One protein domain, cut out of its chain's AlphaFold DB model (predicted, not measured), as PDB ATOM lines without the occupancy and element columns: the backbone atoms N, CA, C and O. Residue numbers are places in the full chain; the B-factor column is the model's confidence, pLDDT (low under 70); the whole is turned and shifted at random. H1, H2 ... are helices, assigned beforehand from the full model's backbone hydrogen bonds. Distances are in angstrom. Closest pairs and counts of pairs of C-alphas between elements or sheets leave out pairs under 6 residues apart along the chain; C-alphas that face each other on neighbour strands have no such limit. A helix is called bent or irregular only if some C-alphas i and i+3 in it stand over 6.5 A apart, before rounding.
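What this domain is: This is residues 89 to 111 and 165 to 198 of the 261 residues of the protein "Phage portal protein" of Proteus mirabilis (UniProt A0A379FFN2). Two long helices, H1 and H2, lie side by side and run opposite ways, and past the last residue of H2 the backbone folds back so that the short helix H3 packs on the side of H2 away from H1. Residues 105 to 111, of which 105 to 109 belong to H1, stick out beyond the rest. The printed part has 57 residues with three named helices, in the order H1, H2, H3, and no named strand; the class is all helix. The whole is loose, with a radius of gyration of the C-alphas of 12.9 A, and the C-alphas span 38 by 26 by 15 A.

Where its parts are: The longest helix, H1, holds residues 89 to 109 and measures 30.9 A from first to last C-alpha. It begins with the C-alpha of Tyr 89 at (-51.228, 5.977, 14.968) and ends with that of Ala 109 at (-62.636, 29.815, -1.026). H1 has a kink of 28 degrees near residue 96; it is neither bent nor irregular, but only just: C-alphas 93 and 96 are 6.3 A apart. H2 holds residues 166 to 184 and is 27.0 A long. H3 is a helix of four residues, 189 to 192, 5.3 A long, ending with the C-alpha of Val 192 at (-37.098, 15.761, 5.549).

How they stand to each other: H1 and H2 touch, with 8 pairs of C-alphas within 8 A. Their closest C-alphas are those of Ala 90 and Phe 184, 6.6 A apart. Their lines stand at a shallow tilt of 24 degrees, opposite ways, and their centres are 11.0 A apart. H2 touches H3 with residues 178 to 182 alone; the closest C-alphas are those of Ser 179 and Pro 189, 5.8 A apart. H1 and H3 are apart. In H2 every O i to N i+4 pair is within hydrogen-bond range, in H1 15 of 17 are, and H3 is too short for such a pair.

The domain as a whole: The two C-alphas farthest apart are those of Gly 111 and Gly 186, 38.9 A. Residues 112 to 164 are cut out and not printed, and C-alphas 111 and 165 are 16.8 A apart across this cut, which falls in the link from H1 to H2. The link from H2 to H3, with 4 residues between them, is tight. Residues 105 to 111 stand free. The mean pLDDT of the printed part is 74.5, and the model's confidence is under 70 at residue 97, residues 110 to 111, residues 165 to 171 and residues 196 to 198.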
ATOM      1  N   TYR A  89     -51.404   4.981  13.909       82.75
ATOM      2  CA  TYR A  89     -51.228   5.977  14.968       82.75
ATOM      3  C   TYR A  89     -50.971   7.379  14.409       82.75
ATOM      4  O   TYR A  89     -51.563   8.334  14.907       82.75
ATOM      5  N   ALA A  90     -50.169   7.502  13.347       82.69
ATOM      6  CA  ALA A  90     -49.918   8.777  12.683       82.69
ATOM      7  C   ALA A  90     -51.199   9.376  12.082       82.69
ATOM      8  O   ALA A  90     -51.452  10.562  12.259       82.69
ATOM      9  N   CYS A  91     -52.056   8.567  11.449       76.69
ATOM     10  CA  CYS A  91     -53.345   8.997  10.900       76.69
ATOM     11  C   CYS A  91     -54.270   9.581  11.970       76.69
ATOM     12  O   CYS A  91     -54.957  10.568  11.711       76.69
ATOM     13  N   LYS A  92     -54.275   9.011  13.183       73.38
ATOM     14  CA  LYS A  92     -55.069   9.556  14.292       73.38
ATOM     15  C   LYS A  92     -54.649  10.991  14.610       73.38
ATOM     16  O   LYS A  92     -55.507  11.843  14.811       73.38
ATOM     17  N   THR A  93     -53.351  11.263  14.595       70.38
ATOM     18  CA  THR A  93     -52.795  12.593  14.857       70.38
ATOM     19  C   THR A  93     -52.944  13.539  13.660       70.38
ATOM     20  O   THR A  93     -53.320  14.696  13.824       70.38
ATOM     21  N   ALA A  94     -52.762  13.027  12.441       70.06
ATOM     22  CA  ALA A  94     -52.921  13.777  11.196       70.06
ATOM     23  C   ALA A  94     -54.377  14.194  10.913       70.06
ATOM     24  O   ALA A  94     -54.602  15.110  10.129       70.06
ATOM     25  N   SER A  95     -55.374  13.577  11.556       70.56
ATOM     26  CA  SER A  95     -56.782  13.970  11.393       70.56
ATOM     27  C   SER A  95     -57.045  15.442  11.750       70.56
ATOM     28  O   SER A  95     -57.795  16.119  11.049       70.56
ATOM     29  N   THR A  96     -56.360  15.974  12.767       70.06
ATOM     30  CA  THR A  96     -56.414  17.400  13.120       70.06
ATOM     31  C   THR A  96     -55.837  18.269  12.006       70.06
ATOM     32  O   THR A  96     -56.397  19.314  11.693       70.06
ATOM     33  N   ALA A  97     -54.750  17.826  11.366       69.25
ATOM     34  CA  ALA A  97     -54.128  18.546  10.258       69.25
ATOM     35  C   ALA A  97     -55.073  18.685   9.062       69.25
ATOM     36  O   ALA A  97     -55.244  19.785   8.544       69.25
ATOM     37  N   VAL A  98     -55.735  17.588   8.688       74.38
ATOM     38  CA  VAL A  98     -56.722  17.571   7.599       74.38
ATOM     39  C   VAL A  98     -57.873  18.533   7.895       74.38
ATOM     40  O   VAL A  98     -58.225  19.344   7.046       74.38
ATOM     41  N   ALA A  99     -58.402  18.526   9.123       75.81
ATOM     42  CA  ALA A  99     -59.466  19.450   9.515       75.81
ATOM     43  C   ALA A  99     -59.031  20.929   9.435       75.81
ATOM     44  O   ALA A  99     -59.806  21.781   8.998       75.81
ATOM     45  N   MET A 100     -57.788  21.241   9.818       73.00
ATOM     46  CA  MET A 100     -57.231  22.594   9.679       73.00
ATOM     47  C   MET A 100     -57.061  22.995   8.209       73.00
ATOM     48  O   MET A 100     -57.316  24.142   7.851       73.00
ATOM     49  N   GLU A 101     -56.641  22.070   7.343       75.75
ATOM     50  CA  GLU A 101     -56.535  22.321   5.903       75.75
ATOM     51  C   GLU A 101     -57.896  22.578   5.257       75.75
ATOM     52  O   GLU A 101     -58.009  23.502   4.449       75.75
ATOM     53  N   ASP A 102     -58.924  21.820   5.638       79.62
ATOM     54  CA  ASP A 102     -60.293  22.025   5.165       79.62
ATOM     55  C   ASP A 102     -60.832  23.393   5.603       79.62
ATOM     56  O   ASP A 102     -61.356  24.141   4.773       79.62
ATOM     57  N   GLN A 103     -60.612  23.783   6.864       73.56
ATOM     58  CA  GLN A 103     -60.971  25.115   7.358       73.56
ATOM     59  C   GLN A 103     -60.237  26.226   6.588       73.56
ATOM     60  O   GLN A 103     -60.844  27.227   6.204       73.56
ATOM     61  N   GLN A 104     -58.940  26.048   6.317       73.06
ATOM     62  CA  GLN A 104     -58.145  27.006   5.545       73.06
ATOM     63  C   GLN A 104     -58.652  27.119   4.101       73.06
ATOM     64  O   GLN A 104     -58.749  28.216   3.543       73.06
ATOM     65  N   ARG A 105     -58.976  25.979   3.481       77.38
ATOM     66  CA  ARG A 105     -59.534  25.916   2.130       77.38
ATOM     67  C   ARG A 105     -60.860  26.658   2.068       77.38
ATOM     68  O   ARG A 105     -61.042  27.448   1.148       77.38
ATOM     69  N   GLU A 106     -61.755  26.435   3.024       73.75
ATOM     70  CA  GLU A 106     -63.041  27.128   3.098       73.75
ATOM     71  C   GLU A 106     -62.858  28.638   3.306       73.75
ATOM     72  O   GLU A 106     -63.479  29.443   2.611       73.75
ATOM     73  N   PHE A 107     -61.937  29.039   4.185       70.62
ATOM     74  CA  PHE A 107     -61.609  30.446   4.412       70.62
ATOM     75  C   PHE A 107     -61.135  31.151   3.129       70.62
ATOM     76  O   PHE A 107     -61.664  32.207   2.769       70.62
ATOM     77  N   TYR A 108     -60.190  30.560   2.388       71.62
ATOM     78  CA  TYR A 108     -59.721  31.139   1.123       71.62
ATOM     79  C   TYR A 108     -60.744  31.022  -0.012       71.62
ATOM     80  O   TYR A 108     -60.840  31.944  -0.822       71.62
ATOM     81  N   ALA A 109     -61.537  29.948  -0.067       70.81
ATOM     82  CA  ALA A 109     -62.636  29.815  -1.026       70.81
ATOM     83  C   ALA A 109     -63.675  30.938  -0.849       70.81
ATOM     84  O   ALA A 109     -64.212  31.442  -1.833       70.81
ATOM     85  N   ASN A 110     -63.870  31.401   0.388       66.56
ATOM     86  CA  ASN A 110     -64.716  32.545   0.732       66.56
ATOM     87  C   ASN A 110     -64.006  33.910   0.588       66.56
ATOM     88  O   ASN A 110     -64.501  34.937   1.062       66.56
ATOM     89  N   GLY A 111     -62.849  33.955  -0.082       65.31
ATOM     90  CA  GLY A 111     -62.102  35.181  -0.363       65.31
ATOM     91  C   GLY A 111     -61.363  35.757   0.844       65.31
ATOM     92  O   GLY A 111     -61.148  36.967   0.879       65.31
ATOM     93  N   PRO A 165     -54.845  36.701  13.863       57.28
ATOM     94  CA  PRO A 165     -53.785  35.737  14.218       57.28
ATOM     95  C   PRO A 165     -53.744  34.457  13.361       57.28
ATOM     96  O   PRO A 165     -52.757  33.723  13.419       57.28
ATOM     97  N   GLN A 166     -54.791  34.181  12.571       60.16
ATOM     98  CA  GLN A 166     -55.019  32.864  11.959       60.16
ATOM     99  C   GLN A 166     -53.877  32.394  11.041       60.16
ATOM    100  O   GLN A 166     -53.498  31.228  11.089       60.16
ATOM    101  N   ASP A 167     -53.305  33.274  10.214       56.75
ATOM    102  CA  ASP A 167     -52.309  32.869   9.208       56.75
ATOM    103  C   ASP A 167     -50.961  32.476   9.836       56.75
ATOM    104  O   ASP A 167     -50.342  31.486   9.434       56.75
ATOM    105  N   ALA A 168     -50.519  33.205  10.867       57.50
ATOM    106  CA  ALA A 168     -49.298  32.877  11.603       57.50
ATOM    107  C   ALA A 168     -49.470  31.588  12.425       57.50
ATOM    108  O   ALA A 168     -48.578  30.735  12.438       57.50
ATOM    109  N   GLU A 169     -50.637  31.412  13.052       65.62
ATOM    110  CA  GLU A 169     -50.990  30.197  13.789       65.62
ATOM    111  C   GLU A 169     -51.095  28.982  12.853       65.62
ATOM    112  O   GLU A 169     -50.526  27.923  13.140       65.62
ATOM    113  N   THR A 170     -51.688  29.143  11.669       66.31
ATOM    114  CA  THR A 170     -51.784  28.090  10.645       66.31
ATOM    115  C   THR A 170     -50.412  27.687  10.119       66.31
ATOM    116  O   THR A 170     -50.106  26.496  10.030       66.31
ATOM    117  N   MET A 171     -49.548  28.656   9.800       67.19
ATOM    118  CA  MET A 171     -48.182  28.370   9.359       67.19
ATOM    119  C   MET A 171     -47.389  27.635  10.447       67.19
ATOM    120  O   MET A 171     -46.677  26.677  10.143       67.19
ATOM    121  N   SER A 172     -47.533  28.038  11.714       70.00
ATOM    122  CA  SER A 172     -46.899  27.341  12.837       70.00
ATOM    123  C   SER A 172     -47.418  25.904  13.000       70.00
ATOM    124  O   SER A 172     -46.633  24.983  13.230       70.00
ATOM    125  N   SER A 173     -48.717  25.695  12.765       71.06
ATOM    126  CA  SER A 173     -49.374  24.390  12.864       71.06
ATOM    127  C   SER A 173     -48.929  23.434  11.757       71.06
ATOM    128  O   SER A 173     -48.587  22.290  12.042       71.06
ATOM    129  N   ARG A 174     -48.821  23.904  10.506       71.50
ATOM    130  CA  ARG A 174     -48.296  23.101   9.382       71.50
ATOM    131  C   ARG A 174     -46.855  22.649   9.606       71.50
ATOM    132  O   ARG A 174     -46.511  21.505   9.324       71.50
ATOM    133  N   LYS A 175     -46.008  23.525  10.151       73.69
ATOM    134  CA  LYS A 175     -44.618  23.176  10.489       73.69
ATOM    135  C   LYS A 175     -44.552  22.103  11.571       73.69
ATOM    136  O   LYS A 175     -43.800  21.139  11.446       73.69
ATOM    137  N   PHE A 176     -45.374  22.237  12.612       76.69
ATOM    138  CA  PHE A 176     -45.451  21.234  13.671       76.69
ATOM    139  C   PHE A 176     -45.853  19.855  13.124       76.69
ATOM    140  O   PHE A 176     -45.252  18.855  13.510       76.69
ATOM    141  N   GLN A 177     -46.783  19.805  12.165       77.31
ATOM    142  CA  GLN A 177     -47.251  18.558  11.548       77.31
ATOM    143  C   GLN A 177     -46.146  17.799  10.796       77.31
ATOM    144  O   GLN A 177     -46.057  16.580  10.927       77.31
ATOM    145  N   VAL A 178     -45.269  18.487  10.049       79.88
ATOM    146  CA  VAL A 178     -44.135  17.838   9.352       79.88
ATOM    147  C   VAL A 178     -43.209  17.155  10.357       79.88
ATOM    148  O   VAL A 178     -42.898  15.969  10.227       79.88
ATOM    149  N   SER A 179     -42.823  17.888  11.402       81.56
ATOM    150  CA  SER A 179     -41.997  17.371  12.494       81.56
ATOM    151  C   SER A 179     -42.682  16.229  13.267       81.56
ATOM    152  O   SER A 179     -42.014  15.309  13.743       81.56
ATOM    153  N   GLU A 180     -44.007  16.259  13.399       82.25
ATOM    154  CA  GLU A 180     -44.796  15.220  14.063       82.25
ATOM    155  C   GLU A 180     -44.870  13.928  13.237       82.25
ATOM    156  O   GLU A 180     -44.628  12.847  13.777       82.25
ATOM    157  N   LEU A 181     -45.098  14.023  11.923       83.00
ATOM    158  CA  LEU A 181     -45.063  12.871  11.018       83.00
ATOM    159  C   LEU A 181     -43.673  12.229  10.975       83.00
ATOM    160  O   LEU A 181     -43.557  11.011  11.101       83.00
ATOM    161  N   ALA A 182     -42.613  13.037  10.866       86.69
ATOM    162  CA  ALA A 182     -41.235  12.546  10.866       86.69
ATOM    163  C   ALA A 182     -40.903  11.773  12.158       86.69
ATOM    164  O   ALA A 182     -40.263  10.717  12.120       86.69
ATOM    165  N   ARG A 183     -41.436  12.231  13.300       86.75
ATOM    166  CA  ARG A 183     -41.248  11.598  14.612       86.75
ATOM    167  C   ARG A 183     -41.816  10.182  14.690       86.75
ATOM    168  O   ARG A 183     -41.188   9.339  15.326       86.75
ATOM    169  N   PHE A 184     -42.943   9.889  14.038       86.56
ATOM    170  CA  PHE A 184     -43.500   8.527  14.010       86.56
ATOM    171  C   PHE A 184     -42.563   7.514  13.342       86.56
ATOM    172  O   PHE A 184     -42.550   6.346  13.728       86.56
ATOM    173  N   PHE A 185     -41.751   7.963  12.384       87.00
ATOM    174  CA  PHE A 185     -40.753   7.134  11.706       87.00
ATOM    175  C   PHE A 185     -39.352   7.242  12.327       87.00
ATOM    176  O   PHE A 185     -38.430   6.573  11.867       87.00
ATOM    177  N   GLY A 186     -39.184   8.067  13.368       87.88
ATOM    178  CA  GLY A 186     -37.885   8.367  13.975       87.88
ATOM    179  C   GLY A 186     -36.961   9.192  13.074       87.88
ATOM    180  O   GLY A 186     -35.777   9.310  13.363       87.88
ATOM    181  N   VAL A 187     -37.471   9.763  11.980       89.75
ATOM    182  CA  VAL A 187     -36.654  10.517  11.027       89.75
ATOM    183  C   VAL A 187     -36.426  11.932  11.566       89.75
ATOM    184  O   VAL A 187     -37.392  12.631  11.882       89.75
ATOM    185  N   PRO A 188     -35.169  12.387  11.685       87.25
ATOM    186  CA  PRO A 188     -34.868  13.759  12.059       87.25
ATOM    187  C   PRO A 188     -35.444  14.793  11.070       87.25
ATOM    188  O   PRO A 188     -35.365  14.573   9.858       87.25
ATOM    189  N   PRO A 189     -35.946  15.949  11.550       83.19
ATOM    190  CA  PRO A 189     -36.535  16.992  10.702       83.19
ATOM    191  C   PRO A 189     -35.619  17.489   9.569       83.19
ATOM    192  O   PRO A 189     -36.077  17.711   8.449       83.19
ATOM    193  N   HIS A 190     -34.306  17.586   9.808       83.31
ATOM    194  CA  HIS A 190     -33.360  18.073   8.797       83.31
ATOM    195  C   HIS A 190     -33.237  17.138   7.586       83.31
ATOM    196  O   HIS A 190     -32.938  17.610   6.492       83.31
ATOM    197  N   LEU A 191     -33.505  15.837   7.750       85.56
ATOM    198  CA  LEU A 191     -33.498  14.868   6.647       85.56
ATOM    199  C   LEU A 191     -34.766  14.931   5.787       85.56
ATOM    200  O   LEU A 191     -34.744  14.474   4.647       85.56
ATOM    201  N   VAL A 192     -35.853  15.516   6.303       86.00
ATOM    202  CA  VAL A 192     -37.098  15.761   5.549       86.00
ATOM    203  C   VAL A 192     -37.204  17.203   5.038       86.00
ATOM    204  O   VAL A 192     -38.249  17.606   4.538       86.00
ATOM    205  N   GLY A 193     -36.119  17.979   5.137       81.69
ATOM    206  CA  GLY A 193     -36.047  19.357   4.643       81.69
ATOM    207  C   GLY A 193     -36.569  20.423   5.612       81.69
ATOM    208  O   GLY A 193     -36.632  21.592   5.236       81.69
ATOM    209  N   ASP A 194     -36.904  20.061   6.855       79.56
ATOM    210  CA  ASP A 194     -37.306  21.003   7.907       79.56
ATOM    211  C   ASP A 194     -36.072  21.460   8.706       79.56
ATOM    212  O   ASP A 194     -35.612  20.801   9.643       79.56
ATOM    213  N   VAL A 195     -35.477  22.577   8.271       71.69
ATOM    214  CA  VAL A 195     -34.162  23.064   8.736       71.69
ATOM    215  C   VAL A 195     -34.210  24.380   9.522       71.69
ATOM    216  O   VAL A 195     -33.163  24.888   9.912       71.69
ATOM    217  N   GLU A 196     -35.391  24.928   9.830       64.50
ATOM    218  CA  GLU A 196     -35.518  26.276  10.425       64.50
ATOM    219  C   GLU A 196     -34.829  26.446  11.787       64.50
ATOM    220  O   GLU A 196     -34.400  27.547  12.130       64.50
ATOM    221  N   LYS A 197     -34.714  25.369  12.573       60.44
ATOM    222  CA  LYS A 197     -34.057  25.385  13.892       60.44
ATOM    223  C   LYS A 197     -32.653  24.782  13.888       60.44
ATOM    224  O   LYS A 197     -32.004  24.769  14.932       60.44
ATOM    225  N   SER A 198     -32.176  24.279  12.748       56.19
ATOM    226  CA  SER A 198     -30.841  23.689  12.655       56.19
ATOM    227  C   SER A 198     -29.817  24.783  12.361       56.19
ATOM    228  O   SER A 198     -29.496  25.084  11.216       56.19
TER     229      SER A 198